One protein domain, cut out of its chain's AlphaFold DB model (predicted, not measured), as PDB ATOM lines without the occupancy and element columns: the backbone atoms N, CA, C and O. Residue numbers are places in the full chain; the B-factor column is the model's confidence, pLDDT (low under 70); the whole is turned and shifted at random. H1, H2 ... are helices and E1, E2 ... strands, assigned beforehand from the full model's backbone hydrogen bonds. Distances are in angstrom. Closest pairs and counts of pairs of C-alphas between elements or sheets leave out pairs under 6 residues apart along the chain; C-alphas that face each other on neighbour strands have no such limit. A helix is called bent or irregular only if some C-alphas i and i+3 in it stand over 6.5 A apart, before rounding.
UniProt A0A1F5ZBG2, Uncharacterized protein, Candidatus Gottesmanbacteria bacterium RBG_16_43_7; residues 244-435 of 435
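AT A GLANCE: This is residues 244 to 435 of the 435 residues of an uncharacterized protein of Candidatus Gottesmanbacteria bacterium RBG_16_43_7 (UniProt A0A1F5ZBG2). Two lobes stand end to end: the larger is a twisted five-stranded sheet with H2 and H8 over one face and H3 over the other, and the smaller holds the short helices H4, H5 and H6 and the hairpin of E5 and E6. The long helix H7 leads from the small lobe back past the edge of the large sheet to pack on H3. The printed part has 192 residues, with named elements in the order H1 E1 E2 H2 E3 H3 E4 H4 H5 E5 E6 H6 H7 E7 H8; the class is mixed, helices and strands. The large sheet is mixed, in the order E1 E3 E2 E4 E7. The whole is compact, radius of gyration of the C-alphas 18.8 A, and elongated, spanning 59 by 36 by 27 A.

HOW THE PARTS SIT: H1, residues 245 to 248, only grazes the sheet. Edge strand E1, residues 253 to 256, is antiparallel to E3, residues 300 to 304, with N 255 and O 301 2.8 A apart. E2, residues 268 to 272, is parallel to E3, with N 269 and O 300 2.8 A apart. H2, residues 281 to 293, is at a height of 9.1 A over the sheet; E2, H2 and E3 form a strand-helix-strand unit, two parallel neighbours with a helix between along the chain, its crossover right-handed. E3, H3, residues 307 to 315, and E4, residues 321 to 324, form a split right-handed unit, with E2 between the strands; N 323 and O 270 are 2.8 A apart. H3 is on the opposite face from H2, at a height of 9.9 A. H4, residues 331 to 335, touches H5, residues 344 to 350, closest at C-alphas 334 and 345, 5.6 A. E5, residues 356 to 360, and E6, residues 363 to 367, form an antiparallel hairpin, with N 365 and O 358 2.9 A apart. H6, residues 376 to 383, touches H4, closest at C-alphas 380 and 331, 5.6 A. H7, residues 388 to 402, touches H3, closest at C-alphas 400 and 315, 4.7 A. E7, residues 410 to 412, is parallel to E4, with N 324 and O 411 2.9 A apart. H8, residues 418 to 429, irregular with C-alphas 420 and 423 8.2 A apart, is on the same face as H2 and touches it with residues 419 to 423 alone, closest at C-alphas 423 and 290, 5.4 A. Every O i to N i+4 pair is within hydrogen-bond range in H2 to H7, 6 of 8 in H8; H1 is too short for one.

IN THESE COORDINATES: H1 begins at C-alpha 245 (-191.733, 37.895, 81.091). H2 is 18.5 A long and H7 21.3 A. H8 ends at C-alpha 429 (-198.397, 48.848, 63.766).

THE WHOLE: The C-alphas farthest apart, of Ile 263 and Glu 361, are 60.5 A apart. The printed part has no cut; E1 to E2 is the long link. The mean pLDDT of the printed part is 71.4, and residues 326 to 391 are among those under 70.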
ATOM      1  N   PRO A 244    -193.881  38.458  85.445       85.56
ATOM      2  CA  PRO A 244    -192.971  39.130  84.514       85.56
ATOM      3  C   PRO A 244    -192.454  38.195  83.416       85.56
ATOM      4  O   PRO A 244    -192.275  36.998  83.648       85.56
ATOM      5  N   ILE A 245    -192.171  38.727  82.222       84.44
ATOM      6  CA  ILE A 245    -191.733  37.895  81.091       84.44
ATOM      7  C   ILE A 245    -190.433  37.142  81.392       84.44
ATOM      8  O   ILE A 245    -190.322  35.976  81.040       84.44
ATOM      9  N   GLN A 246    -189.512  37.763  82.132       81.62
ATOM     10  CA  GLN A 246    -188.247  37.163  82.556       81.62
ATOM     11  C   GLN A 246    -188.452  36.011  83.549       81.62
ATOM     12  O   GLN A 246    -187.610  35.132  83.651       81.62
ATOM     13  N   GLU A 247    -189.559  35.988  84.294       81.94
ATOM     14  CA  GLU A 247    -189.878  34.857  85.172       81.94
ATOM     15  C   GLU A 247    -190.622  33.748  84.409       81.94
ATOM     16  O   GLU A 247    -190.424  32.561  84.672       81.94
ATOM     17  N   ALA A 248    -191.477  34.123  83.455       82.62
ATOM     18  CA  ALA A 248    -192.197  33.183  82.601       82.62
ATOM     19  C   ALA A 248    -191.280  32.488  81.578       82.62
ATOM     20  O   ALA A 248    -191.503  31.328  81.238       82.62
ATOM     21  N   PHE A 249    -190.243  33.182  81.118       78.81
ATOM     22  CA  PHE A 249    -189.293  32.733  80.107       78.81
ATOM     23  C   PHE A 249    -187.865  33.123  80.532       78.81
ATOM     24  O   PHE A 249    -187.296  34.084  80.010       78.81
ATOM     25  N   PRO A 250    -187.283  32.406  81.507       67.44
ATOM     26  CA  PRO A 250    -186.029  32.799  82.158       67.44
ATOM     27  C   PRO A 250    -184.791  32.760  81.260       67.44
ATOM     28  O   PRO A 250    -183.765  33.323  81.635       67.44
ATOM     29  N   TYR A 251    -184.877  32.129  80.086       67.00
ATOM     30  CA  TYR A 251    -183.769  32.046  79.132       67.00
ATOM     31  C   TYR A 251    -183.829  33.093  78.024       67.00
ATOM     32  O   TYR A 251    -182.878  33.232  77.256       67.00
ATOM     33  N   LEU A 252    -184.917  33.862  77.953       72.81
ATOM     34  CA  LEU A 252    -185.041  34.895  76.944       72.81
ATOM     35  C   LEU A 252    -184.136  36.076  77.247       72.81
ATOM     36  O   LEU A 252    -184.118  36.621  78.353       72.81
ATOM     37  N   LYS A 253    -183.461  36.542  76.200       74.88
ATOM     38  CA  LYS A 253    -182.761  37.819  76.222       74.88
ATOM     39  C   LYS A 253    -183.773  38.945  76.095       74.88
ATOM     40  O   LYS A 253    -184.277  39.223  75.005       74.88
ATOM     41  N   VAL A 254    -184.066  39.582  77.222       86.00
ATOM     42  CA  VAL A 254    -184.995  40.711  77.306       86.00
ATOM     43  C   VAL A 254    -184.223  41.969  77.674       86.00
ATOM     44  O   VAL A 254    -183.637  42.051  78.749       86.00
ATOM     45  N   TYR A 255    -184.258  42.961  76.791       89.88
ATOM     46  CA  TYR A 255    -183.669  44.277  77.012       89.88
ATOM     47  C   TYR A 255    -184.764  45.276  77.364       89.88
ATOM     48  O   TYR A 255    -185.761  45.377  76.651       89.88
ATOM     49  N   GLU A 256    -184.583  46.032  78.439       91.88
ATOM     50  CA  GLU A 256    -185.497  47.113  78.807       91.88
ATOM     51  C   GLU A 256    -185.008  48.445  78.227       91.88
ATOM     52  O   GLU A 256    -183.823  48.772  78.282       91.88
ATOM     53  N   ILE A 257    -185.917  49.229  77.651       92.31
ATOM     54  CA  ILE A 257    -185.617  50.568  77.140       92.31
ATOM     55  C   ILE A 257    -185.534  51.540  78.324       92.31
ATOM     56  O   ILE A 257    -186.550  51.941  78.895       92.31
ATOM     57  N   GLU A 258    -184.323  51.972  78.674       89.38
ATOM     58  CA  GLU A 258    -184.093  52.818  79.858       89.38
ATOM     59  C   GLU A 258    -184.157  54.326  79.562       89.38
ATOM     60  O   GLU A 258    -184.406  55.148  80.454       89.38
ATOM     61  N   ARG A 259    -183.921  54.727  78.307       88.75
ATOM     62  CA  ARG A 259    -183.789  56.138  77.916       88.75
ATOM     63  C   ARG A 259    -185.126  56.779  77.544       88.75
ATOM     64  O   ARG A 259    -185.968  56.185  76.879       88.75
ATOM     65  N   GLY A 260    -185.277  58.049  77.927       86.81
ATOM     66  CA  GLY A 260    -186.402  58.900  77.530       86.81
ATOM     67  C   GLY A 260    -187.460  59.126  78.618       86.81
ATOM     68  O   GLY A 260    -187.164  59.135  79.817       86.81
ATOM     69  N   LYS A 261    -188.699  59.384  78.193       84.69
ATOM     70  CA  LYS A 261    -189.885  59.599  79.034       84.69
ATOM     71  C   LYS A 261    -190.971  58.585  78.652       84.69
ATOM     72  O   LYS A 261    -191.230  58.435  77.460       84.69
ATOM     73  N   PRO A 262    -191.645  57.945  79.622       83.38
ATOM     74  CA  PRO A 262    -192.682  56.957  79.338       83.38
ATOM     75  C   PRO A 262    -193.952  57.675  78.860       83.38
ATOM     76  O   PRO A 262    -194.807  58.066  79.652       83.38
ATOM     77  N   ILE A 263    -194.026  57.965  77.559       86.94
ATOM     78  CA  ILE A 263    -195.197  58.601  76.934       86.94
ATOM     79  C   ILE A 263    -196.187  57.527  76.480       86.94
ATOM     80  O   ILE A 263    -197.400  57.724  76.575       86.94
ATOM     81  N   PHE A 264    -195.681  56.397  75.991       85.44
ATOM     82  CA  PHE A 264    -196.495  55.232  75.680       85.44
ATOM     83  C   PHE A 264    -196.537  54.259  76.864       85.44
ATOM     84  O   PHE A 264    -195.609  54.260  77.672       85.44
ATOM     85  N   PRO A 265    -197.594  53.430  76.983       88.19
ATOM     86  CA  PRO A 265    -197.535  52.290  77.889       88.19
ATOM     87  C   PRO A 265    -196.377  51.358  77.483       88.19
ATOM     88  O   PRO A 265    -196.039  51.322  76.294       88.19
ATOM     89  N   PRO A 266    -195.798  50.603  78.432       90.31
ATOM     90  CA  PRO A 266    -194.786  49.599  78.128       90.31
ATOM     91  C   PRO A 266    -195.289  48.606  77.080       90.31
ATOM     92  O   PRO A 266    -196.393  48.075  77.219       90.31
ATOM     93  N   TYR A 267    -194.480  48.361  76.052       92.31
ATOM     94  CA  TYR A 267    -194.730  47.323  75.053       92.31
ATOM     95  C   TYR A 267    -193.669  46.240  75.115       92.31
ATOM     96  O   TYR A 267    -192.525  46.507  75.472       92.31
ATOM     97  N   THR A 268    -194.025  45.049  74.660       93.62
ATOM     98  CA  THR A 268    -193.109  43.938  74.437       93.62
ATOM     99  C   THR A 268    -192.912  43.735  72.938       93.62
ATOM    100  O   THR A 268    -193.814  43.307  72.215       93.62
ATOM    101  N   VAL A 269    -191.713  44.057  72.462       94.69
ATOM    102  CA  VAL A 269    -191.280  43.934  71.070       94.69
ATOM    103  C   VAL A 269    -190.483  42.644  70.918       94.69
ATOM    104  O   VAL A 269    -189.445  42.492  71.549       94.69
ATOM    105  N   LEU A 270    -190.922  41.732  70.054       92.62
ATOM    106  CA  LEU A 270    -190.138  40.557  69.670       92.62
ATOM    107  C   LEU A 270    -189.322  40.878  68.412       92.62
ATOM    108  O   LEU A 270    -189.889  41.009  67.328       92.62
ATOM    109  N   ALA A 271    -188.008  41.024  68.554       90.00
ATOM    110  CA  ALA A 271    -187.060  41.184  67.459       90.00
ATOM    111  C   ALA A 271    -186.519  39.810  67.043       90.00
ATOM    112  O   ALA A 271    -185.746  39.193  67.777       90.00
ATOM    113  N   VAL A 272    -186.942  39.345  65.869       82.44
ATOM    114  CA  VAL A 272    -186.549  38.048  65.322       82.44
ATOM    115  C   VAL A 272    -185.372  38.218  64.368       82.44
ATOM    116  O   VAL A 272    -185.494  38.887  63.336       82.44
ATOM    117  N   GLU A 273    -184.238  37.619  64.720       75.12
ATOM    118  CA  GLU A 273    -182.995  37.682  63.951       75.12
ATOM    119  C   GLU A 273    -182.787  36.393  63.153       75.12
ATOM    120  O   GLU A 273    -183.028  35.296  63.648       75.12
ATOM    121  N   ASN A 274    -182.341  36.530  61.905       64.25
ATOM    122  CA  ASN A 274    -182.123  35.399  60.996       64.25
ATOM    123  C   ASN A 274    -180.668  35.265  60.532       64.25
ATOM    124  O   ASN A 274    -180.350  34.312  59.835       64.25
ATOM    125  N   ASP A 275    -179.797  36.211  60.887       62.06
ATOM    126  CA  ASP A 275    -178.397  36.225  60.467       62.06
ATOM    127  C   ASP A 275    -177.488  35.899  61.649       62.06
ATOM    128  O   ASP A 275    -177.214  36.752  62.497       62.06
ATOM    129  N   LEU A 276    -177.007  34.656  61.704       54.31
ATOM    130  CA  LEU A 276    -176.094  34.215  62.758       54.31
ATOM    131  C   LEU A 276    -174.721  34.904  62.687       54.31
ATOM    132  O   LEU A 276    -174.074  35.064  63.721       54.31
ATOM    133  N   ASN A 277    -174.278  35.354  61.506       49.91
ATOM    134  CA  ASN A 277    -172.984  36.031  61.350       49.91
ATOM    135  C   ASN A 277    -173.002  37.451  61.929       49.91
ATOM    136  O   ASN A 277    -171.953  37.989  62.281       49.91
ATOM    137  N   TYR A 278    -174.190  38.048  62.027       58.53
ATOM    138  CA  TYR A 278    -174.416  39.371  62.603       58.53
ATOM    139  C   TYR A 278    -175.443  39.337  63.739       58.53
ATOM    140  O   TYR A 278    -176.162  40.320  63.964       58.53
ATOM    141  N   TYR A 279    -175.498  38.218  64.464       61.84
ATOM    142  CA  TYR A 279    -176.416  38.008  65.575       61.84
ATOM    143  C   TYR A 279    -176.305  39.172  66.578       61.84
ATOM    144  O   TYR A 279    -175.228  39.500  67.066       61.84
ATOM    145  N   GLY A 280    -177.426  39.820  66.886       64.88
ATOM    146  CA  GLY A 280    -177.565  40.927  67.842       64.88
ATOM    147  C   GLY A 280    -177.487  42.312  67.237       64.88
ATOM    148  O   GLY A 280    -177.783  43.304  67.911       64.88
ATOM    149  N   SER A 281    -177.098  42.416  65.969       76.12
ATOM    150  CA  SER A 281    -177.022  43.699  65.276       76.12
ATOM    151  C   SER A 281    -178.411  44.294  65.018       76.12
ATOM    152  O   SER A 281    -178.605  45.508  65.172       76.12
ATOM    153  N   PHE A 282    -179.393  43.454  64.680       82.06
ATOM    154  CA  PHE A 282    -180.757  43.887  64.397       82.06
ATOM    155  C   PHE A 282    -181.475  44.318  65.674       82.06
ATOM    156  O   PHE A 282    -181.960  45.451  65.738       82.06
ATOM    157  N   SER A 283    -181.468  43.495  66.723       86.62
ATOM    158  CA  SER A 283    -182.057  43.829  68.020       86.62
ATOM    159  C   SER A 283    -181.420  45.092  68.605       86.62
ATOM    160  O   SER A 283    -182.132  45.977  69.073       86.62
ATOM    161  N   SER A 284    -180.095  45.254  68.486       86.19
ATOM    162  CA  SER A 284    -179.393  46.483  68.885       86.19
ATOM    163  C   SER A 284    -179.875  47.711  68.116       86.19
ATOM    164  O   SER A 284    -179.984  48.802  68.678       86.19
ATOM    165  N   THR A 285    -180.166  47.558  66.823       88.12
ATOM    166  CA  THR A 285    -180.700  48.641  65.987       88.12
ATOM    167  C   THR A 285    -182.127  48.999  66.406       88.12
ATOM    168  O   THR A 285    -182.441  50.185  66.527       88.12
ATOM    169  N   VAL A 286    -182.963  47.998  66.713       90.38
ATOM    170  CA  VAL A 286    -184.302  48.196  67.287       90.38
ATOM    171  C   VAL A 286    -184.210  48.969  68.602       90.38
ATOM    172  O   VAL A 286    -184.820  50.031  68.717       90.38
ATOM    173  N   ILE A 287    -183.392  48.501  69.549       91.38
ATOM    174  CA  ILE A 287    -183.200  49.134  70.863       91.38
ATOM    175  C   ILE A 287    -182.774  50.595  70.698       91.38
ATOM    176  O   ILE A 287    -183.453  51.493  71.192       91.38
ATOM    177  N   ARG A 288    -181.708  50.860  69.931       91.00
ATOM    178  CA  ARG A 288    -181.198  52.225  69.718       91.00
ATOM    179  C   ARG A 288    -182.230  53.145  69.072       91.00
ATOM    180  O   ARG A 288    -182.275  54.324  69.411       91.00
ATOM    181  N   SER A 289    -183.045  52.638  68.144       91.06
ATOM    182  CA  SER A 289    -184.098  53.436  67.505       91.06
ATOM    183  C   SER A 289    -185.203  53.815  68.495       91.06
ATOM    184  O   SER A 289    -185.597  54.981  68.553       91.06
ATOM    185  N   LEU A 290    -185.656  52.865  69.321       92.12
ATOM    186  CA  LEU A 290    -186.664  53.117  70.355       92.12
ATOM    187  C   LEU A 290    -186.140  54.056  71.455       92.12
ATOM    188  O   LEU A 290    -186.857  54.962  71.884       92.12
ATOM    189  N   GLU A 291    -184.880  53.898  71.866       91.81
ATOM    190  CA  GLU A 291    -184.214  54.803  72.810       91.81
ATOM    191  C   GLU A 291    -184.057  56.225  72.256       91.81
ATOM    192  O   GLU A 291    -184.241  57.195  72.994       91.81
ATOM    193  N   ALA A 292    -183.706  56.363  70.973       89.75
ATOM    194  CA  ALA A 292    -183.532  57.662  70.325       89.75
ATOM    195  C   ALA A 292    -184.856  58.426  70.189       89.75
ATOM    196  O   ALA A 292    -184.872  59.649  70.325       89.75
ATOM    197  N   ASP A 293    -185.963  57.717  69.952       89.00
ATOM    198  CA  ASP A 293    -187.310  58.295  69.984       89.00
ATOM    199  C   ASP A 293    -187.706  58.737  71.404       89.00
ATOM    200  O   ASP A 293    -188.327  59.782  71.603       89.00
ATOM    201  N   GLY A 294    -187.308  57.955  72.412       88.31
ATOM    202  CA  GLY A 294    -187.417  58.314  73.821       88.31
ATOM    203  C   GLY A 294    -188.831  58.250  74.401       88.31
ATOM    204  O   GLY A 294    -188.995  58.598  75.566       88.31
ATOM    205  N   ARG A 295    -189.855  57.815  73.652       90.56
ATOM    206  CA  ARG A 295    -191.229  57.616  74.172       90.56
ATOM    207  C   ARG A 295    -191.501  56.212  74.704       90.56
ATOM    208  O   ARG A 295    -192.511  56.010  75.378       90.56
ATOM    209  N   PHE A 296    -190.614  55.272  74.385       90.75
ATOM    210  CA  PHE A 296    -190.731  53.834  74.643       90.75
ATOM    211  C   PHE A 296    -190.075  53.385  75.950       90.75
ATOM    212  O   PHE A 296    -189.847  52.193  76.134       90.75
ATOM    213  N   ARG A 297    -189.741  54.311  76.855       92.00
ATOM    214  CA  ARG A 297    -189.139  53.952  78.144       92.00
ATOM    215  C   ARG A 297    -189.996  52.902  78.869       92.00
ATOM    216  O   ARG A 297    -191.217  52.992  78.796       92.00
ATOM    217  N   GLU A 298    -189.348  51.945  79.536       91.06
ATOM    218  CA  GLU A 298    -189.951  50.775  80.214       91.06
ATOM    219  C   GLU A 298    -190.506  49.699  79.259       91.06
ATOM    220  O   GLU A 298    -190.948  48.644  79.707       91.06
ATOM    221  N   SER A 299    -190.462  49.911  77.937       93.75
ATOM    222  CA  SER A 299    -190.762  48.847  76.968       93.75
ATOM    223  C   SER A 299    -189.643  47.807  76.938       93.75
ATOM    224  O   SER A 299    -188.484  48.109  77.218       93.75
ATOM    225  N   GLN A 300    -189.988  46.586  76.555       94.25
ATOM    226  CA  GLN A 300    -189.093  45.443  76.483       94.25
ATOM    227  C   GLN A 300    -188.848  45.051  75.025       94.25
ATOM    228  O   GLN A 300    -189.776  45.010  74.220       94.25
ATOM    229  N   VAL A 301    -187.600  44.737  74.685       92.94
ATOM    230  CA  VAL A 301    -187.202  44.138  73.411       92.94
ATOM    231  C   VAL A 301    -186.666  42.742  73.696       92.94
ATOM    232  O   VAL A 301    -185.627  42.586  74.333       92.94
ATOM    233  N   ILE A 302    -187.380  41.727  73.227       89.88
ATOM    234  CA  ILE A 302    -186.951  40.332  73.255       89.88
ATOM    235  C   ILE A 302    -186.170  40.064  71.976       89.88
ATOM    236  O   ILE A 302    -186.677  40.322  70.886       89.88
ATOM    237  N   ARG A 303    -184.960  39.531  72.098       84.69
ATOM    238  CA  ARG A 303    -184.155  39.061  70.966       84.69
ATOM    239  C   ARG A 303    -184.316  37.551  70.837       84.69
ATOM    240  O   ARG A 303    -184.044  36.848  71.805       84.69
ATOM    241  N   GLU A 304    -184.718  37.066  69.665       76.62
ATOM    242  CA  GLU A 304    -184.907  35.631  69.426       76.62
ATOM    243  C   GLU A 304    -184.541  35.226  67.992       76.62
ATOM    244  O   GLU A 304    -184.689  36.012  67.061       76.62
ATOM    245  N   ILE A 305    -184.076  33.991  67.811       69.19
ATOM    246  CA  ILE A 305    -183.746  33.395  66.500       69.19
ATOM    247  C   ILE A 305    -184.546  32.120  66.235       69.19
ATOM    248  O   ILE A 305    -184.674  31.665  65.098       69.19
ATOM    249  N   ASN A 306    -185.089  31.516  67.292       61.97
ATOM    250  CA  ASN A 306    -185.775  30.244  67.230       61.97
ATOM    251  C   ASN A 306    -187.283  30.438  67.014       61.97
ATOM    252  O   ASN A 306    -187.990  30.996  67.853       61.97
ATOM    253  N   LEU A 307    -187.802  29.894  65.909       65.12
ATOM    254  CA  LEU A 307    -189.233  29.924  65.597       65.12
ATOM    255  C   LEU A 307    -190.113  29.348  66.709       65.12
ATOM    256  O   LEU A 307    -191.157  29.919  67.009       65.12
ATOM    257  N   SER A 308    -189.725  28.207  67.282       61.91
ATOM    258  CA  SER A 308    -190.512  27.541  68.322       61.91
ATOM    259  C   SER A 308    -190.670  28.460  69.529       61.91
ATOM    260  O   SER A 308    -191.776  28.632  70.041       61.91
ATOM    261  N   MET A 309    -189.591  29.144  69.918       70.88
ATOM    262  CA  MET A 309    -189.635  30.130  70.991       70.88
ATOM    263  C   MET A 309    -190.494  31.346  70.618       70.88
ATOM    264  O   MET A 309    -191.366  31.748  71.391       70.88
ATOM    265  N   CYS A 310    -190.348  31.879  69.399       75.75
ATOM    266  CA  CYS A 310    -191.216  32.943  68.883       75.75
ATOM    267  C   CYS A 310    -192.705  32.557  68.946       75.75
ATOM    268  O   CYS A 310    -193.542  33.366  69.355       75.75
ATOM    269  N   MET A 311    -193.049  31.319  68.574       76.50
ATOM    270  CA  MET A 311    -194.410  30.788  68.657       76.50
ATOM    271  C   MET A 311    -194.885  30.699  70.108       76.50
ATOM    272  O   MET A 311    -195.971  31.195  70.395       76.50
ATOM    273  N   GLN A 312    -194.085  30.145  71.026       77.19
ATOM    274  CA  GLN A 312    -194.440  30.041  72.449       77.19
ATOM    275  C   GLN A 312    -194.680  31.414  73.091       77.19
ATOM    276  O   GLN A 312    -195.653  31.603  73.825       77.19
ATOM    277  N   LEU A 313    -193.833  32.396  72.775       84.50
ATOM    278  CA  LEU A 313    -193.984  33.779  73.225       84.50
ATOM    279  C   LEU A 313    -195.294  34.408  72.744       84.50
ATOM    280  O   LEU A 313    -196.022  35.031  73.523       84.50
ATOM    281  N   CYS A 314    -195.616  34.218  71.465       85.88
ATOM    282  CA  CYS A 314    -196.847  34.732  70.876       85.88
ATOM    283  C   CYS A 314    -198.088  33.981  71.396       85.88
ATOM    284  O   CYS A 314    -199.111  34.608  71.661       85.88
ATOM    285  N   GLN A 315    -198.004  32.663  71.606       83.31
ATOM    286  CA  GLN A 315    -199.054  31.833  72.216       83.31
ATOM    287  C   GLN A 315    -199.356  32.234  73.659       83.31
ATOM    288  O   GLN A 315    -200.490  32.091  74.102       83.31
ATOM    289  N   ALA A 316    -198.365  32.741  74.394       84.62
ATOM    290  CA  ALA A 316    -198.563  33.244  75.748       84.62
ATOM    291  C   ALA A 316    -199.287  34.605  75.789       84.62
ATOM    292  O   ALA A 316    -199.647  35.059  76.873       84.62
ATOM    293  N   GLY A 317    -199.498  35.264  74.640       84.81
ATOM    294  CA  GLY A 317    -200.202  36.550  74.555       84.81
ATOM    295  C   GLY A 317    -199.446  37.715  75.185       84.81
ATOM    296  O   GLY A 317    -200.065  38.653  75.678       84.81
ATOM    297  N   ARG A 318    -198.112  37.637  75.205       85.62
ATOM    298  CA  ARG A 318    -197.227  38.606  75.875       85.62
ATOM    299  C   ARG A 318    -196.448  39.503  74.919       85.62
ATOM    300  O   ARG A 318    -195.681  40.332  75.380       85.62
ATOM    301  N   VAL A 319    -196.602  39.311  73.612       91.38
ATOM    302  CA  VAL A 319    -195.900  40.079  72.578       91.38
ATOM    303  C   VAL A 319    -196.878  41.065  71.956       91.38
ATOM    304  O   VAL A 319    -197.923  40.655  71.457       91.38
ATOM    305  N   ASP A 320    -196.532  42.350  71.954       92.94
ATOM    306  CA  ASP A 320    -197.353  43.407  71.355       92.94
ATOM    307  C   ASP A 320    -197.058  43.586  69.865       92.94
ATOM    308  O   ASP A 320    -197.935  43.973  69.093       92.94
ATOM    309  N   ILE A 321    -195.818  43.329  69.444       94.06
ATOM    310  CA  ILE A 321    -195.391  43.462  68.050       94.06
ATOM    311  C   ILE A 321    -194.202  42.552  67.746       94.06
ATOM    312  O   ILE A 321    -193.297  42.405  68.566       94.06
ATOM    313  N   VAL A 322    -194.184  41.989  66.537       90.69
ATOM    314  CA  VAL A 322    -193.053  41.204  66.024       90.69
ATOM    315  C   VAL A 322    -192.340  41.957  64.901       90.69
ATOM    316  O   VAL A 322    -192.962  42.385  63.926       90.69
ATOM    317  N   LEU A 323    -191.027  42.109  65.022       89.44
ATOM    318  CA  LEU A 323    -190.148  42.734  64.041       89.44
ATOM    319  C   LEU A 323    -189.192  41.676  63.486       89.44
ATOM    320  O   LEU A 323    -188.444  41.082  64.252       89.44
ATOM    321  N   PHE A 324    -189.201  41.450  62.174       82.06
ATOM    322  CA  PHE A 324    -188.304  40.493  61.513       82.06
ATOM    323  C   PHE A 324    -187.202  41.209  60.750       82.06
ATOM    324  O   PHE A 324    -187.492  42.108  59.954       82.06
ATOM    325  N   ASP A 325    -185.966  40.749  60.920       75.12
ATOM    326  CA  ASP A 325    -184.872  41.140  60.037       75.12
ATOM    327  C   ASP A 325    -185.063  40.561  58.612       75.12
ATOM    328  O   ASP A 325    -185.475  39.405  58.434       75.12
ATOM    329  N   TRP A 326    -184.772  41.372  57.580       61.72
ATOM    330  CA  TRP A 326    -184.807  40.941  56.170       61.72
ATOM    331  C   TRP A 326    -183.689  39.980  55.826       61.72
ATOM    332  O   TRP A 326    -183.764  39.327  54.787       61.72
ATOM    333  N   THR A 327    -182.600  40.000  56.592       59.00
ATOM    334  CA  THR A 327    -181.406  39.219  56.282       59.00
ATOM    335  C   THR A 327    -181.818  37.767  56.018       59.00
ATOM    336  O   THR A 327    -182.631  37.176  56.737       59.00
ATOM    337  N   ASN A 328    -181.433  37.255  54.842       49.44
ATOM    338  CA  ASN A 328    -181.736  35.880  54.443       49.44
ATOM    339  C   ASN A 328    -181.034  34.936  55.410       49.44
ATOM    340  O   ASN A 328    -179.832  35.127  55.599       49.44
ATOM    341  N   PRO A 329    -181.738  33.922  55.964       48.91
ATOM    342  CA  PRO A 329    -181.028  32.761  56.472       48.91
ATOM    343  C   PRO A 329    -180.098  32.309  55.348       48.91
ATOM    344  O   PRO A 329    -180.495  32.334  54.171       48.91
ATOM    345  N   SER A 330    -178.853  31.985  55.672       48.94
ATOM    346  CA  SER A 330    -177.899  31.595  54.648       48.94
ATOM    347  C   SER A 330    -178.452  30.390  53.876       48.94
ATOM    348  O   SER A 330    -179.260  29.601  54.377       48.94
ATOM    349  N   HIS A 331    -178.049  30.234  52.616       49.66
ATOM    350  CA  HIS A 331    -178.407  29.032  51.869       49.66
ATOM    351  C   HIS A 331    -177.943  27.761  52.612       49.66
ATOM    352  O   HIS A 331    -178.656  26.764  52.598       49.66
ATOM    353  N   GLU A 332    -176.834  27.809  53.359       47.91
ATOM    354  CA  GLU A 332    -176.434  26.703  54.233       47.91
ATOM    355  C   GLU A 332    -177.424  26.467  55.387       47.91
ATOM    356  O   GLU A 332    -177.597  25.331  55.802       47.91
ATOM    357  N   GLU A 333    -178.129  27.481  55.891       48.50
ATOM    358  CA  GLU A 333    -179.138  27.315  56.946       48.50
ATOM    359  C   GLU A 333    -180.452  26.720  56.432       48.50
ATOM    360  O   GLU A 333    -181.060  25.902  57.120       48.50
ATOM    361  N   ILE A 334    -180.865  27.071  55.212       48.38
ATOM    362  CA  ILE A 334    -182.073  26.541  54.549       48.38
ATOM    363  C   ILE A 334    -181.856  25.097  54.087       48.38
ATOM    364  O   ILE A 334    -182.773  24.275  54.131       48.38
ATOM    365  N   TRP A 335    -180.626  24.799  53.663       47.72
ATOM    366  CA  TRP A 335    -180.230  23.530  53.062       47.72
ATOM    367  C   TRP A 335    -179.298  22.701  53.947       47.72
ATOM    368  O   TRP A 335    -178.790  21.680  53.486       47.72
ATOM    369  N   SER A 336    -179.103  23.088  55.217       44.84
ATOM    370  CA  SER A 336    -178.520  22.222  56.252       44.84
ATOM    371  C   SER A 336    -179.469  21.050  56.464       44.84
ATOM    372  O   SER A 336    -180.391  21.060  57.274       44.84
ATOM    373  N   LEU A 337    -179.297  20.072  55.599       38.03
ATOM    374  CA  LEU A 337    -180.000  18.819  55.549       38.03
ATOM    375  C   LEU A 337    -179.054  17.817  56.193       38.03
ATOM    376  O   LEU A 337    -177.929  17.625  55.732       38.03
ATOM    377  N   SER A 338    -179.487  17.187  57.277       36.03
ATOM    378  CA  SER A 338    -178.955  15.862  57.555       36.03
ATOM    379  C   SER A 338    -179.698  14.893  56.632       36.03
ATOM    380  O   SER A 338    -180.859  15.110  56.283       36.03
ATOM    381  N   TYR A 339    -179.021  13.832  56.203       33.81
ATOM    382  CA  TYR A 339    -179.566  12.828  55.281       33.81
ATOM    383  C   TYR A 339    -180.831  12.133  55.825       33.81
ATOM    384  O   TYR A 339    -181.611  11.556  55.073       33.81
ATOM    385  N   GLU A 340    -181.041  12.204  57.139       35.78
ATOM    386  CA  GLU A 340    -182.075  11.466  57.862       35.78
ATOM    387  C   GLU A 340    -183.254  12.351  58.273       35.78
ATOM    388  O   GLU A 340    -184.356  11.833  58.440       35.78
ATOM    389  N   ASN A 341    -183.074  13.677  58.346       40.00
ATOM    390  CA  ASN A 341    -184.152  14.603  58.671       40.00
ATOM    391  C   ASN A 341    -184.149  15.832  57.755       40.00
ATOM    392  O   ASN A 341    -183.263  16.689  57.854       40.00
ATOM    393  N   PRO A 342    -185.159  15.968  56.871       40.41
ATOM    394  CA  PRO A 342    -185.249  17.129  56.018       40.41
ATOM    395  C   PRO A 342    -185.476  18.357  56.896       40.41
ATOM    396  O   PRO A 342    -186.389  18.377  57.724       40.41
ATOM    397  N   ASN A 343    -184.625  19.364  56.712       42.75
ATOM    398  CA  ASN A 343    -184.704  20.665  57.360       42.75
ATOM    399  C   ASN A 343    -186.169  21.158  57.350       42.75
ATOM    400  O   ASN A 343    -186.804  21.056  56.300       42.75
ATOM    401  N   PRO A 344    -186.741  21.684  58.450       43.62
ATOM    402  CA  PRO A 344    -188.102  22.228  58.438       43.62
ATOM    403  C   PRO A 344    -188.321  23.239  57.303       43.62
ATOM    404  O   PRO A 344    -189.376  23.237  56.671       43.62
ATOM    405  N   PHE A 345    -187.292  24.026  56.968       47.06
ATOM    406  CA  PHE A 345    -187.273  24.892  55.795       47.06
ATOM    407  C   PHE A 345    -187.349  24.089  54.489       47.06
ATOM    408  O   PHE A 345    -188.175  24.435  53.661       47.06
ATOM    409  N   TYR A 346    -186.619  22.978  54.325       47.66
ATOM    410  CA  TYR A 346    -186.733  22.063  53.172       47.66
ATOM    411  C   TYR A 346    -188.093  21.350  53.089       47.66
ATOM    412  O   TYR A 346    -188.699  21.303  52.020       47.66
ATOM    413  N   GLN A 347    -188.639  20.840  54.198       49.19
ATOM    414  CA  GLN A 347    -189.973  20.220  54.210       49.19
ATOM    415  C   GLN A 347    -191.061  21.225  53.815       49.19
ATOM    416  O   GLN A 347    -192.005  20.888  53.099       49.19
ATOM    417  N   MET A 348    -190.897  22.494  54.205       49.00
ATOM    418  CA  MET A 348    -191.752  23.595  53.760       49.00
ATOM    419  C   MET A 348    -191.654  23.884  52.247       49.00
ATOM    420  O   MET A 348    -192.546  24.562  51.728       49.00
ATOM    421  N   LEU A 349    -190.613  23.415  51.543       49.16
ATOM    422  CA  LEU A 349    -190.402  23.566  50.088       49.16
ATOM    423  C   LEU A 349    -190.939  22.397  49.273       49.16
ATOM    424  O   LEU A 349    -191.431  22.576  48.161       49.16
ATOM    425  N   HIS A 350    -190.820  21.205  49.836       49.78
ATOM    426  CA  HIS A 350    -190.787  19.967  49.075       49.78
ATOM    427  C   HIS A 350    -191.718  18.885  49.649       49.78
ATOM    428  O   HIS A 350    -191.846  17.806  49.070       49.78
ATOM    429  N   GLY A 351    -192.408  19.184  50.758       46.84
ATOM    430  CA  GLY A 351    -193.191  18.217  51.523       46.84
ATOM    431  C   GLY A 351    -192.291  17.275  52.325       46.84
ATOM    432  O   GLY A 351    -191.106  17.534  52.506       46.84
ATOM    433  N   SER A 352    -192.832  16.149  52.787       47.50
ATOM    434  CA  SER A 352    -192.102  15.113  53.545       47.50
ATOM    435  C   SER A 352    -191.064  14.332  52.714       47.50
ATOM    436  O   SER A 352    -190.769  13.179  53.015       47.50
ATOM    437  N   ALA A 353    -190.559  14.912  51.628       42.69
ATOM    438  CA  ALA A 353    -189.578  14.288  50.757       42.69
ATOM    439  C   ALA A 353    -188.162  14.425  51.344       42.69
ATOM    440  O   ALA A 353    -187.836  15.433  51.967       42.69
ATOM    441  N   GLN A 354    -187.319  13.411  51.148       45.19
ATOM    442  CA  GLN A 354    -185.908  13.441  51.540       45.19
ATOM    443  C   GLN A 354    -185.073  14.084  50.429       45.19
ATOM    444  O   GLN A 354    -185.160  13.667  49.273       45.19
ATOM    445  N   ALA A 355    -184.240  15.065  50.776       46.56
ATOM    446  CA  ALA A 355    -183.169  15.501  49.888       46.56
ATOM    447  C   ALA A 355    -182.003  14.520  49.966       46.56
ATOM    448  O   ALA A 355    -181.614  14.099  51.054       46.56
ATOM    449  N   VAL A 356    -181.383  14.235  48.826       48.62
ATOM    450  CA  VAL A 356    -180.096  13.537  48.781       48.62
ATOM    451  C   VAL A 356    -179.016  14.587  48.562       48.62
ATOM    452  O   VAL A 356    -179.000  15.244  47.521       48.62
ATOM    453  N   ILE A 357    -178.129  14.751  49.543       48.97
ATOM    454  CA  ILE A 357    -176.925  15.575  49.406       48.97
ATOM    455  C   ILE A 357    -175.777  14.681  48.950       48.97
ATOM    456  O   ILE A 357    -175.485  13.673  49.595       48.97
ATOM    457  N   SER A 358    -175.090  15.070  47.880       45.59
ATOM    458  CA  SER A 358    -173.776  14.522  47.544       45.59
ATOM    459  C   SER A 358    -172.734  15.630  47.522       45.59
ATOM    460  O   SER A 358    -172.960  16.678  46.919       45.59
ATOM    461  N   THR A 359    -171.586  15.386  48.140       42.91
ATOM    462  CA  THR A 359    -170.392  16.224  48.014       42.91
ATOM    463  C   THR A 359    -169.458  15.630  46.964       42.91
ATOM    464  O   THR A 359    -169.078  14.463  47.061       42.91
ATOM    465  N   ASP A 360    -169.085  16.423  45.961       45.22
ATOM    466  CA  ASP A 360    -168.026  16.089  45.004       45.22
ATOM    467  C   ASP A 360    -166.889  17.129  45.059       45.22
ATOM    468  O   ASP A 360    -166.906  18.060  45.866       45.22
ATOM    469  N   GLU A 361    -165.871  16.962  44.211       42.22
ATOM    470  CA  GLU A 361    -164.710  17.863  44.128       42.22
ATOM    471  C   GLU A 361    -165.080  19.308  43.716       42.22
ATOM    472  O   GLU A 361    -164.242  20.206  43.816       42.22
ATOM    473  N   ASN A 362    -166.329  19.553  43.294       45.03
ATOM    474  CA  ASN A 362    -166.853  20.843  42.843       45.03
ATOM    475  C   ASN A 362    -167.841  21.496  43.835       45.03
ATOM    476  O   ASN A 362    -168.209  22.653  43.626       45.03
ATOM    477  N   GLY A 363    -168.260  20.809  44.908       49.72
ATOM    478  CA  GLY A 363    -169.092  21.375  45.979       49.72
ATOM    479  C   GLY A 363    -170.254  20.486  46.442       49.72
ATOM    480  O   GLY A 363    -170.248  19.269  46.272       49.72
ATOM    481  N   ILE A 364    -171.249  21.109  47.088       52.78
ATOM    482  CA  ILE A 364    -172.485  20.459  47.557       52.78
ATOM    483  C   ILE A 364    -173.501  20.430  46.406       52.78
ATOM    484  O   ILE A 364    -173.825  21.482  45.851       52.78
ATOM    485  N   ILE A 365    -174.024  19.245  46.088       55.28
ATOM    486  CA  ILE A 365    -175.122  19.045  45.137       55.28
ATOM    487  C   ILE A 365    -176.318  18.459  45.891       55.28
ATOM    488  O   ILE A 365    -176.196  17.408  46.525       55.28
ATOM    489  N   THR A 366    -177.473  19.118  45.799       57.56
ATOM    490  CA  THR A 366    -178.714  18.683  46.454       57.56
ATOM    491  C   THR A 366    -179.737  18.232  45.423       57.56
ATOM    492  O   THR A 366    -180.088  18.989  44.520       57.56
ATOM    493  N   ALA A 367    -180.250  17.011  45.567       57.47
ATOM    494  CA  ALA A 367    -181.394  16.539  44.798       57.47
ATOM    495  C   ALA A 367    -182.713  17.027  45.422       57.47
ATOM    496  O   ALA A 367    -182.991  16.777  46.599       57.47
ATOM    497  N   THR A 368    -183.541  17.707  44.637       57.69
ATOM    498  CA  THR A 368    -184.930  18.046  44.982       57.69
ATOM    499  C   THR A 368    -185.865  16.855  44.699       57.69
ATOM    500  O   THR A 368    -185.495  15.939  43.958       57.69
ATOM    501  N   PRO A 369    -187.098  16.828  45.241       53.12
ATOM    502  CA  PRO A 369    -188.014  15.688  45.085       53.12
ATOM    503  C   PRO A 369    -188.486  15.445  43.651       53.12
ATOM    504  O   PRO A 369    -188.924  14.347  43.321       53.12
ATOM    505  N   ASP A 370    -188.419  16.466  42.796       59.06
ATOM    506  CA  ASP A 370    -188.677  16.370  41.357       59.06
ATOM    507  C   ASP A 370    -187.445  15.879  40.565       59.06
ATOM    508  O   ASP A 370    -187.480  15.817  39.337       59.06
ATOM    509  N   GLY A 371    -186.363  15.503  41.257       55.03
ATOM    510  CA  GLY A 371    -185.153  14.927  40.680       55.03
ATOM    511  C   GLY A 371    -184.179  15.950  40.096       55.03
ATOM    512  O   GLY A 371    -183.225  15.551  39.424       55.03
ATOM    513  N   ARG A 372    -184.387  17.257  40.320       63.38
ATOM    514  CA  ARG A 372    -183.416  18.275  39.898       63.38
ATOM    515  C   ARG A 372    -182.221  18.259  40.843       63.38
ATOM    516  O   ARG A 372    -182.365  18.198  42.057       63.38
ATOM    517  N   LEU A 373    -181.032  18.329  40.263       60.22
ATOM    518  CA  LEU A 373    -179.796  18.523  41.007       60.22
ATOM    519  C   LEU A 373    -179.508  20.020  41.056       60.22
ATOM    520  O   LEU A 373    -179.394  20.665  40.012       60.22
ATOM    521  N   LEU A 374    -179.433  20.565  42.264       59.97
ATOM    522  CA  LEU A 374    -179.077  21.951  42.521       59.97
ATOM    523  C   LEU A 374    -177.625  22.004  42.987       59.97
ATOM    524  O   LEU A 374    -177.273  21.385  43.990       59.97
ATOM    525  N   ASP A 375    -176.793  22.748  42.264       59.34
ATOM    526  CA  ASP A 375    -175.479  23.165  42.749       59.34
ATOM    527  C   ASP A 375    -175.624  24.322  43.760       59.34
ATOM    528  O   ASP A 375    -176.720  24.843  43.980       59.34
ATOM    529  N   SER A 376    -174.522  24.753  44.382       57.56
ATOM    530  CA  SER A 376    -174.527  25.869  45.350       57.56
ATOM    531  C   SER A 376    -175.217  27.128  44.801       57.56
ATOM    532  O   SER A 376    -175.979  27.779  45.515       57.56
ATOM    533  N   LYS A 377    -175.042  27.428  43.509       66.75
ATOM    534  CA  LYS A 377    -175.686  28.574  42.863       66.75
ATOM    535  C   LYS A 377    -177.198  28.373  42.705       66.75
ATOM    536  O   LYS A 377    -177.963  29.274  43.031       66.75
ATOM    537  N   GLY A 378    -177.639  27.200  42.260       65.88
ATOM    538  CA  GLY A 378    -179.052  26.838  42.158       65.88
ATOM    539  C   GLY A 378    -179.754  26.801  43.516       65.88
ATOM    540  O   GLY A 378    -180.913  27.200  43.609       65.88
ATOM    541  N   MET A 379    -179.046  26.400  44.578       57.59
ATOM    542  CA  MET A 379    -179.556  26.445  45.954       57.59
ATOM    543  C   MET A 379    -179.773  27.878  46.451       57.59
ATOM    544  O   MET A 379    -180.782  28.137  47.108       57.59
ATOM    545  N   ILE A 380    -178.863  28.801  46.118       57.47
ATOM    546  CA  ILE A 380    -179.003  30.238  46.412       57.47
ATOM    547  C   ILE A 380    -180.183  30.833  45.627       57.47
ATOM    548  O   ILE A 380    -181.019  31.539  46.181       57.47
ATOM    549  N   GLU A 381    -180.311  30.509  44.342       66.00
ATOM    550  CA  GLU A 381    -181.407  31.025  43.513       66.00
ATOM    551  C   GLU A 381    -182.788  30.486  43.931       66.00
ATOM    552  O   GLU A 381    -183.800  31.156  43.728       66.00
ATOM    553  N   GLU A 382    -182.869  29.265  44.469       61.28
ATOM    554  CA  GLU A 382    -184.102  28.709  45.039       61.28
ATOM    555  C   GLU A 382    -184.433  29.351  46.388       61.28
ATOM    556  O   GLU A 382    -185.566  29.799  46.557       61.28
ATOM    557  N   SER A 383    -183.462  29.469  47.307       53.94
ATOM    558  CA  SER A 383    -183.673  30.098  48.620       53.94
ATOM    559  C   SER A 383    -184.179  31.537  48.513       53.94
ATOM    560  O   SER A 383    -185.050  31.950  49.279       53.94
ATOM    561  N   GLU A 384    -183.692  32.284  47.522       58.47
ATOM    562  CA  GLU A 384    -184.105  33.660  47.237       58.47
ATOM    563  C   GLU A 384    -185.544  33.787  46.701       58.47
ATOM    564  O   GLU A 384    -186.143  34.860  46.803       58.47
ATOM    565  N   LYS A 385    -186.136  32.713  46.156       58.19
ATOM    566  CA  LYS A 385    -187.510  32.719  45.616       58.19
ATOM    567  C   LYS A 385    -188.588  32.493  46.677       58.19
ATOM    568  O   LYS A 385    -189.769  32.685  46.381       58.19
ATOM    569  N   ILE A 386    -188.229  32.067  47.888       53.31
ATOM    570  CA  ILE A 386    -189.198  31.627  48.899       53.31
ATOM    571  C   ILE A 386    -189.469  32.730  49.915       53.31
ATOM    572  O   ILE A 386    -188.573  33.227  50.594       53.31
ATOM    573  N   ASP A 387    -190.750  33.021  50.130       61.94
ATOM    574  CA  ASP A 387    -191.189  33.874  51.233       61.94
ATOM    575  C   ASP A 387    -191.300  33.074  52.547       61.94
ATOM    576  O   ASP A 387    -192.386  32.847  53.092       61.94
ATOM    577  N   MET A 388    -190.160  32.584  53.053       57.22
ATOM    578  CA  MET A 388    -190.089  31.821  54.315       57.22
ATOM    579  C   MET A 388    -190.631  32.616  55.507       57.22
ATOM    580  O   MET A 388    -191.084  32.040  56.493       57.22
ATOM    581  N   ARG A 389    -190.630  33.943  55.395       62.88
ATOM    582  CA  ARG A 389    -191.018  34.880  56.447       62.88
ATOM    583  C   ARG A 389    -192.536  35.007  56.555       62.88
ATOM    584  O   ARG A 389    -193.055  34.964  57.667       62.88
ATOM    585  N   ASN A 390    -193.263  35.040  55.433       65.62
ATOM    586  CA  ASN A 390    -194.718  34.827  55.464       65.62
ATOM    587  C   ASN A 390    -195.050  33.428  56.012       65.62
ATOM    588  O   ASN A 390    -195.934  33.306  56.855       65.62
ATOM    589  N   LYS A 391    -194.248  32.421  55.622       66.75
ATOM    590  CA  LYS A 391    -194.152  31.064  56.209       66.75
ATOM    591  C   LYS A 391    -194.264  31.073  57.744       66.75
ATOM    592  O   LYS A 391    -195.194  30.547  58.355       66.75
ATOM    593  N   TRP A 392    -193.271  31.705  58.359       71.31
ATOM    594  CA  TRP A 392    -193.150  31.876  59.807       71.31
ATOM    595  C   TRP A 392    -194.335  32.606  60.428       71.31
ATOM    596  O   TRP A 392    -194.866  32.168  61.448       71.31
ATOM    597  N   MET A 393    -194.783  33.691  59.799       72.06
ATOM    598  CA  MET A 393    -195.932  34.442  60.293       72.06
ATOM    599  C   MET A 393    -197.224  33.626  60.288       72.06
ATOM    600  O   MET A 393    -198.043  33.789  61.193       72.06
ATOM    601  N   ASP A 394    -197.412  32.739  59.312       74.94
ATOM    602  CA  ASP A 394    -198.573  31.850  59.261       74.94
ATOM    603  C   ASP A 394    -198.530  30.787  60.373       74.94
ATOM    604  O   ASP A 394    -199.567  30.487  60.974       74.94
ATOM    605  N   LEU A 395    -197.342  30.277  60.722       70.75
ATOM    606  CA  LEU A 395    -197.155  29.354  61.852       70.75
ATOM    607  C   LEU A 395    -197.422  30.034  63.200       70.75
ATOM    608  O   LEU A 395    -198.151  29.486  64.030       70.75
ATOM    609  N   ILE A 396    -196.915  31.255  63.398       75.81
ATOM    610  CA  ILE A 396    -197.220  32.071  64.584       75.81
ATOM    611  C   ILE A 396    -198.728  32.340  64.667       75.81
ATOM    612  O   ILE A 396    -199.331  32.164  65.725       75.81
ATOM    613  N   ARG A 397    -199.369  32.712  63.550       80.31
ATOM    614  CA  ARG A 397    -200.816  32.964  63.504       80.31
ATOM    615  C   ARG A 397    -201.622  31.726  63.897       80.31
ATOM    616  O   ARG A 397    -202.538  31.837  64.709       80.31
ATOM    617  N   SER A 398    -201.270  30.567  63.343       74.75
ATOM    618  CA  SER A 398    -201.934  29.289  63.638       74.75
ATOM    619  C   SER A 398    -201.806  28.942  65.122       74.75
ATOM    620  O   SER A 398    -202.805  28.686  65.789       74.75
ATOM    621  N   SER A 399    -200.597  29.085  65.659       73.44
ATOM    622  CA  SER A 399    -200.273  28.850  67.068       73.44
ATOM    623  C   SER A 399    -201.084  29.729  68.021       73.44
ATOM    624  O   SER A 399    -201.663  29.236  68.986       73.44
ATOM    625  N   CYS A 400    -201.167  31.034  67.748       82.19
ATOM    626  CA  CYS A 400    -201.991  31.953  68.533       82.19
ATOM    627  C   CYS A 400    -203.477  31.567  68.480       82.19
ATOM    628  O   CYS A 400    -204.151  31.589  69.510       82.19
ATOM    629  N   SER A 401    -203.980  31.178  67.302       83.88
ATOM    630  CA  SER A 401    -205.379  30.782  67.119       83.88
ATOM    631  C   SER A 401    -205.751  29.542  67.935       83.88
ATOM    632  O   SER A 401    -206.839  29.508  68.506       83.88
ATOM    633  N   GLU A 402    -204.873  28.540  68.008       78.12
ATOM    634  CA  GLU A 402    -205.089  27.315  68.796       78.12
ATOM    635  C   GLU A 402    -205.221  27.605  70.297       78.12
ATOM    636  O   GLU A 402    -206.027  26.980  70.986       78.12
ATOM    637  N   CYS A 403    -204.485  28.603  70.792       77.81
ATOM    638  CA  CYS A 403    -204.518  29.034  72.189       77.81
ATOM    639  C   CYS A 403    -205.563  30.129  72.475       77.81
ATOM    640  O   CYS A 403    -205.655  30.597  73.610       77.81
ATOM    641  N   GLY A 404    -206.344  30.562  71.477       82.50
ATOM    642  CA  GLY A 404    -207.334  31.634  71.635       82.50
ATOM    643  C   GLY A 404    -206.725  33.019  71.895       82.50
ATOM    644  O   GLY A 404    -207.374  33.876  72.492       82.50
ATOM    645  N   VAL A 405    -205.485  33.239  71.459       86.94
ATOM    646  CA  VAL A 405    -204.733  34.485  71.640       86.94
ATOM    647  C   VAL A 405    -204.723  35.296  70.344       86.94
ATOM    648  O   VAL A 405    -204.652  34.748  69.244       86.94
ATOM    649  N   GLN A 406    -204.795  36.625  70.453       88.94
ATOM    650  CA  GLN A 406    -204.701  37.505  69.290       88.94
ATOM    651  C   GLN A 406    -203.288  37.461  68.697       88.94
ATOM    652  O   GLN A 406    -202.303  37.658  69.403       88.94
ATOM    653  N   THR A 407    -203.183  37.252  67.383       88.06
ATOM    654  CA  THR A 407    -201.890  37.318  66.693       88.06
ATOM    655  C   THR A 407    -201.333  38.745  66.750       88.06
ATOM    656  O   THR A 407    -202.036  39.672  66.328       88.06
ATOM    657  N   PRO A 408    -200.088  38.946  67.222       90.12
ATOM    658  CA  PRO A 408    -199.488  40.270  67.264       90.12
ATOM    659  C   PRO A 408    -199.300  40.836  65.850       90.12
ATOM    660  O   PRO A 408    -198.991  40.085  64.915       90.12
ATOM    661  N   PRO A 409    -199.467  42.157  65.652       91.94
ATOM    662  CA  PRO A 409    -199.057  42.796  64.412       91.94
ATOM    663  C   PRO A 409    -197.565  42.548  64.161       91.94
ATOM    664  O   PRO A 409    -196.757  42.517  65.088       91.94
ATOM    665  N   SER A 410    -197.191  42.409  62.890       88.19
ATOM    666  CA  SER A 410    -195.795  42.207  62.509       88.19
ATOM    667  C   SER A 410    -195.334  43.134  61.391       88.19
ATOM    668  O   SER A 410    -196.133  43.677  60.607       88.19
ATOM    669  N   PHE A 411    -194.020  43.331  61.329       84.94
ATOM    670  CA  PHE A 411    -193.343  44.001  60.230       84.94
ATOM    671  C   PHE A 411    -192.047  43.275  59.880       84.94
ATOM    672  O   PHE A 411    -191.297  42.860  60.760       84.94
ATOM    673  N   ILE A 412    -191.797  43.142  58.582       80.31
ATOM    674  CA  ILE A 412    -190.577  42.557  58.043       80.31
ATOM    675  C   ILE A 412    -189.779  43.713  57.443       80.31
ATOM    676  O   ILE A 412    -190.234  44.311  56.466       80.31
ATOM    677  N   PHE A 413    -188.624  44.032  58.027       74.94
ATOM    678  CA  PHE A 413    -187.690  44.993  57.440       74.94
ATOM    679  C   PHE A 413    -187.164  44.405  56.136       74.94
ATOM    680  O   PHE A 413    -187.035  43.192  56.049       74.94
ATOM    681  N   ARG A 414    -186.941  45.223  55.103       67.56
ATOM    682  CA  ARG A 414    -186.489  44.806  53.760       67.56
ATOM    683  C   ARG A 414    -185.244  45.538  53.276       67.56
ATOM    684  O   ARG A 414    -184.607  45.138  52.303       67.56
ATOM    685  N   SER A 415    -184.906  46.647  53.919       63.59
ATOM    686  CA  SER A 415    -183.876  47.569  53.468       63.59
ATOM    687  C   SER A 415    -183.265  48.349  54.625       63.59
ATOM    688  O   SER A 415    -183.892  48.582  55.659       63.59
ATOM    689  N   LYS A 416    -182.046  48.858  54.405       68.12
ATOM    690  CA  LYS A 416    -181.371  49.707  55.394       68.12
ATOM    691  C   LYS A 416    -182.096  51.021  55.692       68.12
ATOM    692  O   LYS A 416    -181.897  51.585  56.763       68.12
ATOM    693  N   ALA A 417    -182.914  51.503  54.758       65.12
ATOM    694  CA  ALA A 417    -183.702  52.714  54.944       65.12
ATOM    695  C   ALA A 417    -184.779  52.521  56.022       65.12
ATOM    696  O   ALA A 417    -184.933  53.376  56.885       65.12
ATOM    697  N   GLU A 418    -185.454  51.368  56.041       75.19
ATOM    698  CA  GLU A 418    -186.517  51.086  57.016       75.19
ATOM    699  C   GLU A 418    -185.986  50.987  58.453       75.19
ATOM    700  O   GLU A 418    -186.713  51.308  59.390       75.19
ATOM    701  N   PHE A 419    -184.709  50.630  58.650       73.81
ATOM    702  CA  PHE A 419    -184.098  50.636  59.985       73.81
ATOM    703  C   PHE A 419    -184.042  52.037  60.614       73.81
ATOM    704  O   PHE A 419    -184.035  52.160  61.837       73.81
ATOM    705  N   GLN A 420    -184.035  53.103  59.806       76.69
ATOM    706  CA  GLN A 420    -184.093  54.478  60.316       76.69
ATOM    707  C   GLN A 420    -185.493  54.849  60.835       76.69
ATOM    708  O   GLN A 420    -185.627  55.797  61.605       76.69
ATOM    709  N   ASP A 421    -186.520  54.080  60.461       84.75
ATOM    710  CA  ASP A 421    -187.927  54.346  60.761       84.75
ATOM    711  C   ASP A 421    -188.550  53.321  61.732       84.75
ATOM    712  O   ASP A 421    -189.771  53.312  61.900       84.75
ATOM    713  N   ILE A 422    -187.749  52.486  62.416       88.00
ATOM    714  CA  ILE A 422    -188.242  51.431  63.331       88.00
ATOM    715  C   ILE A 422    -189.274  51.977  64.328       88.00
ATOM    716  O   ILE A 422    -190.380  51.448  64.407       88.00
ATOM    717  N   ALA A 423    -188.966  53.062  65.045       86.81
ATOM    718  CA  ALA A 423    -189.896  53.653  66.013       86.81
ATOM    719  C   ALA A 423    -191.235  54.089  65.379       86.81
ATOM    720  O   ALA A 423    -192.304  53.895  65.969       86.81
ATOM    721  N   LYS A 424    -191.204  54.627  64.152       87.38
ATOM    722  CA  LYS A 424    -192.415  55.021  63.411       87.38
ATOM    723  C   LYS A 424    -193.221  53.804  62.969       87.38
ATOM    724  O   LYS A 424    -194.444  53.822  63.086       87.38
ATOM    725  N   ILE A 425    -192.550  52.749  62.507       87.19
ATOM    726  CA  ILE A 425    -193.172  51.476  62.122       87.19
ATOM    727  C   ILE A 425    -193.863  50.839  63.330       87.19
ATOM    728  O   ILE A 425    -195.020  50.436  63.224       87.19
ATOM    729  N   VAL A 426    -193.194  50.806  64.486       88.81
ATOM    730  CA  VAL A 426    -193.781  50.318  65.742       88.81
ATOM    731  C   VAL A 426    -195.023  51.138  66.099       88.81
ATOM    732  O   VAL A 426    -196.082  50.561  66.341       88.81
ATOM    733  N   CYS A 427    -194.948  52.474  66.036       88.12
ATOM    734  CA  CYS A 427    -196.115  53.333  66.266       88.12
ATOM    735  C   CYS A 427    -197.262  53.013  65.302       88.12
ATOM    736  O   CYS A 427    -198.396  52.835  65.738       88.12
ATOM    737  N   GLN A 428    -196.977  52.898  64.005       89.38
ATOM    738  CA  GLN A 428    -197.979  52.599  62.986       89.38
ATOM    739  C   GLN A 428    -198.668  51.256  63.250       89.38
ATOM    740  O   GLN A 428    -199.893  51.166  63.198       89.38
ATOM    741  N   LYS A 429    -197.891  50.209  63.544       89.44
ATOM    742  CA  LYS A 429    -198.397  48.848  63.766       89.44
ATOM    743  C   LYS A 429    -199.201  48.714  65.055       89.44
ATOM    744  O   LYS A 429    -200.149  47.936  65.090       89.44
ATOM    745  N   LEU A 430    -198.874  49.515  66.066       88.62
ATOM    746  CA  LEU A 430    -199.613  49.611  67.324       88.62
ATOM    747  C   LEU A 430    -200.733  50.673  67.291       88.62
ATOM    748  O   LEU A 430    -201.308  50.986  68.334       88.62
ATOM    749  N   ASN A 431    -201.057  51.238  66.118       86.62
ATOM    750  CA  ASN A 431    -202.069  52.287  65.928       86.62
ATOM    751  C   ASN A 431    -201.864  53.523  66.833       86.62
ATOM    752  O   ASN A 431    -202.807  54.061  67.419       86.62
ATOM    753  N   ARG A 432    -200.616  53.982  66.962       84.19
ATOM    754  CA  ARG A 432    -200.215  55.184  67.709       84.19
ATOM    755  C   ARG A 432    -199.854  56.331  66.773       84.19
ATOM    756  O   ARG A 432    -199.454  56.132  65.630       84.19
ATOM    757  N   SER A 433    -199.986  57.555  67.278       74.19
ATOM    758  CA  SER A 433    -199.646  58.768  66.536       74.19
ATOM    759  C   SER A 433    -198.153  58.812  66.204       74.19
ATOM    760  O   SER A 433    -197.313  58.869  67.108       74.19
ATOM    761  N   ILE A 434    -197.846  58.836  64.908       70.00
ATOM    762  CA  ILE A 434    -196.514  59.134  64.386       70.00
ATOM    763  C   ILE A 434    -196.298  60.643  64.558       70.00
ATOM    764  O   ILE A 434    -197.169  61.433  64.195       70.00
ATOM    765  N   SER A 435    -195.186  61.023  65.182       58.31
ATOM    766  CA  SER A 435    -194.775  62.422  65.378       58.31
ATOM    767  C   SER A 435    -193.978  62.939  64.195       58.31
ATOM    768  O   SER A 435    -193.064  62.184  63.781       58.31
TER     769      SER A 435